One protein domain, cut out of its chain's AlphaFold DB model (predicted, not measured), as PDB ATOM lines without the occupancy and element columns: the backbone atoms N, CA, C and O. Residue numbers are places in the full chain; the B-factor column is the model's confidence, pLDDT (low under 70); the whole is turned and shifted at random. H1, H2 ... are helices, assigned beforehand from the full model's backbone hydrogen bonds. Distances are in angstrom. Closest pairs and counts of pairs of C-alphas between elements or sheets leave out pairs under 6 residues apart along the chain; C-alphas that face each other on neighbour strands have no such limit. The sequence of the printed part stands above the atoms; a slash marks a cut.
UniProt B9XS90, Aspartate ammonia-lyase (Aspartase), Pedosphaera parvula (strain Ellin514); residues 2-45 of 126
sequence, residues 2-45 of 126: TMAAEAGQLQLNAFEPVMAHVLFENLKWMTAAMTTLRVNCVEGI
ATOM      1  N   THR A   2     309.662 274.212 235.953       96.12
ATOM      2  CA  THR A   2     309.235 272.819 235.687       96.12
ATOM      3  C   THR A   2     308.495 272.637 234.354       96.12
ATOM      4  O   THR A   2     308.928 271.832 233.542       96.12
ATOM      5  N   MET A   3     307.484 273.468 234.064       96.44
ATOM      6  CA  MET A   3     306.752 273.407 232.782       96.44
ATOM      7  C   MET A   3     307.617 273.717 231.546       96.44
ATOM      8  O   MET A   3     307.363 273.226 230.458       96.44
ATOM      9  N   ALA A   4     308.652 274.546 231.695       94.44
ATOM     10  CA  ALA A   4     309.575 274.853 230.601       94.44
ATOM     11  C   ALA A   4     310.593 273.719 230.390       94.44
ATOM     12  O   ALA A   4     311.005 273.455 229.264       94.44
ATOM     13  N   ALA A   5     310.972 273.027 231.467       95.56
ATOM     14  CA  ALA A   5     311.897 271.903 231.414       95.56
ATOM     15  C   ALA A   5     311.285 270.690 230.694       95.56
ATOM     16  O   ALA A   5     311.973 270.047 229.906       95.56
ATOM     17  N   GLU A   6     309.997 270.408 230.916       95.94
ATOM     18  CA  GLU A   6     309.291 269.281 230.280       95.94
ATOM     19  C   GLU A   6     308.911 269.527 228.809       95.94
ATOM     20  O   GLU A   6     308.672 268.577 228.070       95.94
ATOM     21  N   ALA A   7     308.890 270.784 228.357       95.75
ATOM     22  CA  ALA A   7     308.420 271.166 227.023       95.75
ATOM     23  C   ALA A   7     309.495 271.093 225.913       95.75
ATOM     24  O   ALA A   7     309.332 271.693 224.850       95.75
ATOM     25  N   GLY A   8     310.602 270.378 226.139       94.12
ATOM     26  CA  GLY A   8     311.624 270.144 225.113       94.12
ATOM     27  C   GLY A   8     311.086 269.327 223.931       94.12
ATOM     28  O   GLY A   8     310.244 268.449 224.109       94.12
ATOM     29  N   GLN A   9     311.567 269.603 222.717       94.12
ATOM     30  CA  GLN A   9     311.106 268.925 221.503       94.12
ATOM     31  C   GLN A   9     312.287 268.400 220.680       94.12
ATOM     32  O   GLN A   9     313.181 269.148 220.290       94.12
ATOM     33  N   LEU A  10     312.255 267.098 220.369       95.06
ATOM     34  CA  LEU A  10     313.301 266.386 219.630       95.06
ATOM     35  C   LEU A  10     314.696 266.590 220.259       95.06
ATOM     36  O   LEU A  10     314.930 266.124 221.370       95.06
ATOM     37  N   GLN A  11     315.627 267.239 219.555       94.56
ATOM     38  CA  GLN A  11     317.023 267.375 219.978       94.56
ATOM     39  C   GLN A  11     317.297 268.608 220.858       94.56
ATOM     40  O   GLN A  11     318.433 268.761 221.304       94.56
ATOM     41  N   LEU A  12     316.319 269.498 221.088       94.12
ATOM     42  CA  LEU A  12     316.556 270.780 221.768       94.12
ATOM     43  C   LEU A  12     315.369 271.234 222.631       94.12
ATOM     44  O   LEU A  12     314.205 270.995 222.307       94.12
ATOM     45  N   ASN A  13     315.655 271.963 223.712       95.94
ATOM     46  CA  ASN A  13     314.642 272.689 224.469       95.94
ATOM     47  C   ASN A  13     314.707 274.198 224.157       95.94
ATOM     48  O   ASN A  13     315.584 274.915 224.625       95.94
ATOM     49  N   ALA A  14     313.737 274.707 223.392       95.38
ATOM     50  CA  ALA A  14     313.674 276.127 223.023       95.38
ATOM     51  C   ALA A  14     313.306 277.071 224.193       95.38
ATOM     52  O   ALA A  14     313.388 278.291 224.049       95.38
ATOM     53  N   PHE A  15     312.911 276.532 225.352       96.94
ATOM     54  CA  PHE A  15     312.534 277.291 226.549       96.94
ATOM     55  C   PHE A  15     313.698 277.510 227.529       96.94
ATOM     56  O   PHE A  15     313.510 278.098 228.597       96.94
ATOM     57  N   GLU A  16     314.916 277.095 227.179       96.38
ATOM     58  CA  GLU A  16     316.128 277.387 227.955       96.38
ATOM     59  C   GLU A  16     316.277 278.870 228.360       96.38
ATOM     60  O   GLU A  16     316.591 279.118 229.530       96.38
ATOM     61  N   PRO A  17     315.960 279.872 227.508       97.25
ATOM     62  CA  PRO A  17     316.070 281.279 227.897       97.25
ATOM     63  C   PRO A  17     315.187 281.672 229.092       97.25
ATOM     64  O   PRO A  17     315.647 282.380 229.991       97.25
ATOM     65  N   VAL A  18     313.936 281.192 229.156       97.06
ATOM     66  CA  VAL A  18     313.040 281.505 230.287       97.06
ATOM     67  C   VAL A  18     313.451 280.750 231.551       97.06
ATOM     68  O   VAL A  18     313.338 281.286 232.654       97.06
ATOM     69  N   MET A  19     313.985 279.532 231.414       97.56
ATOM     70  CA  MET A  19     314.527 278.788 232.554       97.56
ATOM     71  C   MET A  19     315.726 279.508 233.172       97.56
ATOM     72  O   MET A  19     315.759 279.680 234.391       97.56
ATOM     73  N   ALA A  20     316.664 279.978 232.344       97.50
ATOM     74  CA  ALA A  20     317.824 280.736 232.799       97.50
ATOM     75  C   ALA A  20     317.413 282.051 233.480       97.50
ATOM     76  O   ALA A  20     317.905 282.357 234.565       97.50
ATOM     77  N   HIS A  21     316.470 282.794 232.891       97.25
ATOM     78  CA  HIS A  21     315.970 284.042 233.469       97.25
ATOM     79  C   HIS A  21     315.406 283.840 234.883       97.25
ATOM     80  O   HIS A  21     315.856 284.489 235.826       97.25
ATOM     81  N   VAL A  22     314.484 282.883 235.039       97.44
ATOM     82  CA  VAL A  22     313.858 282.586 236.337       97.44
ATOM     83  C   VAL A  22     314.884 282.060 237.344       97.44
ATOM     84  O   VAL A  22     314.810 282.390 238.526       97.44
ATOM     85  N   LEU A  23     315.863 281.260 236.904       97.88
ATOM     86  CA  LEU A  23     316.923 280.775 237.788       97.88
ATOM     87  C   LEU A  23     317.753 281.931 238.353       97.88
ATOM     88  O   LEU A  23     317.924 282.026 239.567       97.88
ATOM     89  N   PHE A  24     318.261 282.809 237.486       98.12
ATOM     90  CA  PHE A  24     319.110 283.918 237.915       98.12
ATOM     91  C   PHE A  24     318.350 284.947 238.753       98.12
ATOM     92  O   PHE A  24     318.905 285.474 239.719       98.12
ATOM     93  N   GLU A  25     317.082 285.198 238.431       98.00
ATOM     94  CA  GLU A  25     316.215 286.049 239.243       98.00
ATOM     95  C   GLU A  25     316.019 285.472 240.652       98.00
ATOM     96  O   GLU A  25     316.275 286.159 241.644       98.00
ATOM     97  N   ASN A  26     315.678 284.185 240.754       98.25
ATOM     98  CA  ASN A  26     315.501 283.521 242.044       98.25
ATOM     99  C   ASN A  26     316.791 283.490 242.867       98.25
ATOM    100  O   ASN A  26     316.742 283.724 244.073       98.25
ATOM    101  N   LEU A  27     317.947 283.247 242.237       98.56
ATOM    102  CA  LEU A  27     319.242 283.315 242.917       98.56
ATOM    103  C   LEU A  27     319.469 284.706 243.512       98.56
ATOM    104  O   LEU A  27     319.773 284.828 244.698       98.56
ATOM    105  N   LYS A  28     319.240 285.760 242.722       98.62
ATOM    106  CA  LYS A  28     319.366 287.146 243.186       98.62
ATOM    107  C   LYS A  28     318.440 287.431 244.370       98.62
ATOM    108  O   LYS A  28     318.883 288.014 245.364       98.62
ATOM    109  N   TRP A  29     317.176 287.021 244.286       98.62
ATOM    110  CA  TRP A  29     316.208 287.232 245.361       98.62
ATOM    111  C   TRP A  29     316.538 286.440 246.617       98.62
ATOM    112  O   TRP A  29     316.509 287.015 247.700       98.62
ATOM    113  N   MET A  30     316.910 285.165 246.501       98.62
ATOM    114  CA  MET A  30     317.298 284.359 247.656       98.62
ATOM    115  C   MET A  30     318.533 284.928 248.348       98.62
ATOM    116  O   MET A  30     318.541 285.038 249.572       98.62
ATOM    117  N   THR A  31     319.553 285.347 247.597       98.69
ATOM    118  CA  THR A  31     320.743 285.974 248.186       98.69
ATOM    119  C   THR A  31     320.386 287.245 248.956       98.69
ATOM    120  O   THR A  31     320.831 287.428 250.095       98.69
ATOM    121  N   ALA A  32     319.549 288.107 248.372       98.62
ATOM    122  CA  ALA A  32     319.082 289.317 249.038       98.62
ATOM    123  C   ALA A  32     318.233 288.989 250.278       98.62
ATOM    124  O   ALA A  32     318.477 289.539 251.348       98.62
ATOM    125  N   ALA A  33     317.291 288.051 250.167       98.69
ATOM    126  CA  ALA A  33     316.409 287.642 251.256       98.69
ATOM    127  C   ALA A  33     317.187 287.058 252.441       98.69
ATOM    128  O   ALA A  33     316.937 287.443 253.580       98.69
ATOM    129  N   MET A  34     318.169 286.189 252.185       98.75
ATOM    130  CA  MET A  34     319.017 285.611 253.235       98.75
ATOM    131  C   MET A  34     319.870 286.676 253.926       98.75
ATOM    132  O   MET A  34     320.021 286.651 255.146       98.75
ATOM    133  N   THR A  35     320.378 287.652 253.170       98.62
ATOM    134  CA  THR A  35     321.122 288.787 253.739       98.62
ATOM    135  C   THR A  35     320.220 289.644 254.626       98.62
ATOM    136  O   THR A  35     320.577 289.940 255.765       98.62
ATOM    137  N   THR A  36     319.025 289.984 254.141       98.62
ATOM    138  CA  THR A  36     318.021 290.751 254.888       98.62
ATOM    139  C   THR A  36     317.590 290.021 256.156       98.62
ATOM    140  O   THR A  36     317.526 290.646 257.209       98.62
ATOM    141  N   LEU A  37     317.327 288.714 256.084       98.75
ATOM    142  CA  LEU A  37     316.941 287.910 257.245       98.75
ATOM    143  C   LEU A  37     318.061 287.866 258.288       98.75
ATOM    144  O   LEU A  37     317.791 288.016 259.478       98.75
ATOM    145  N   ARG A  38     319.315 287.693 257.851       98.62
ATOM    146  CA  ARG A  38     320.469 287.686 258.752       98.62
ATOM    147  C   ARG A  38     320.582 289.011 259.509       98.62
ATOM    148  O   ARG A  38     320.567 289.003 260.734       98.62
ATOM    149  N   VAL A  39     320.644 290.121 258.774       98.56
ATOM    150  CA  VAL A  39     320.953 291.452 259.329       98.56
ATOM    151  C   VAL A  39     319.774 292.048 260.096       98.56
ATOM    152  O   VAL A  39     319.949 292.597 261.177       98.56
ATOM    153  N   ASN A  40     318.555 291.931 259.565       98.38
ATOM    154  CA  ASN A  40     317.385 292.617 260.127       98.38
ATOM    155  C   ASN A  40     316.564 291.746 261.089       98.38
ATOM    156  O   ASN A  40     315.529 292.192 261.575       98.38
ATOM    157  N   CYS A  41     316.970 290.497 261.332       98.31
ATOM    158  CA  CYS A  41     316.276 289.611 262.263       98.31
ATOM    159  C   CYS A  41     317.270 288.786 263.078       98.31
ATOM    160  O   CYS A  41     317.396 289.020 264.276       98.31
ATOM    161  N   VAL A  42     318.006 287.865 262.443       98.44
ATOM    162  CA  VAL A  42     318.787 286.834 263.152       98.44
ATOM    163  C   VAL A  42     319.866 287.424 264.060       98.44
ATOM    164  O   VAL A  42     319.955 287.024 265.218       98.44
ATOM    165  N   GLU A  43     320.649 288.389 263.574       98.25
ATOM    166  CA  GLU A  43     321.711 289.047 264.356       98.25
ATOM    167  C   GLU A  43     321.167 289.777 265.600       98.25
ATOM    168  O   GLU A  43     321.888 289.940 266.581       98.25
ATOM    169  N   GLY A  44     319.890 290.176 265.586       97.94
ATOM    170  CA  GLY A  44     319.225 290.872 266.687       97.94
ATOM    171  C   GLY A  44     318.404 289.978 267.620       97.94
ATOM    172  O   GLY A  44     317.773 290.497 268.541       97.94
ATOM    173  N   ILE A  45     318.361 288.657 267.406       98.25
ATOM    174  CA  ILE A  45     317.561 287.762 268.252       98.25
ATOM    175  C   ILE A  45     318.128 287.740 269.675       98.25
ATOM    176  O   ILE A  45     319.265 287.334 269.913       98.25
TER     177      ILE A  45
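Overview. This is residues 2 to 45 of the 126 residues of the protein "Aspartate ammonia-lyase (Aspartase)" of Pedosphaera parvula (strain Ellin514) (UniProt B9XS90). What would one see first? A single long helix, H2, makes the length of an extended rod, and at its beginning a loop of residues 7 to 15 folds back so that the small helix H1 packs on residues 16 to 19 of H2. Most of H2 sticks out bare beyond this small head, with residues 20 to 33 and 35 to 40 standing free. What is it built of, and how large is it? The printed part has 44 residues with two named helices, H1 then H2, and no named strand; its class is all helix. It is extended, with a radius of gyration of the C-alphas of 16.5 A and spans of 53 by 13 by 10 A.

Along the chain. Where is H1? H1 is residues 2 to 6, and C-alpha 2 is at (309.235, 272.819, 235.687). Where is H2? H2 is residues 16 to 40, 35.6 A from first to last C-alpha, from C-alpha 16 at (316.128, 277.387, 227.955) to C-alpha 40 at (317.385, 292.617, 260.127).

Arrangement. How does H1 stand to H2? They touch, with 5 pairs of C-alphas within 8 A, and H2 does so with residues 16 to 19 alone. The closest C-alphas are those of Ala 4 and Met 19, 6.6 A apart. What do the backbones show? In H1 and H2 every O i to N i+4 pair is within hydrogen-bond range.

Size, cuts and confidence. How far does it reach? The two C-alphas farthest apart are those of Leu 10 and Gly 44, at 53.4 A. Is there a cut or a long link? The printed part has no cut, and the 9 residues between H1 and H2 make a short link. How confident is the model? The mean pLDDT of the printed part is 97.3, and no printed residue is under 70.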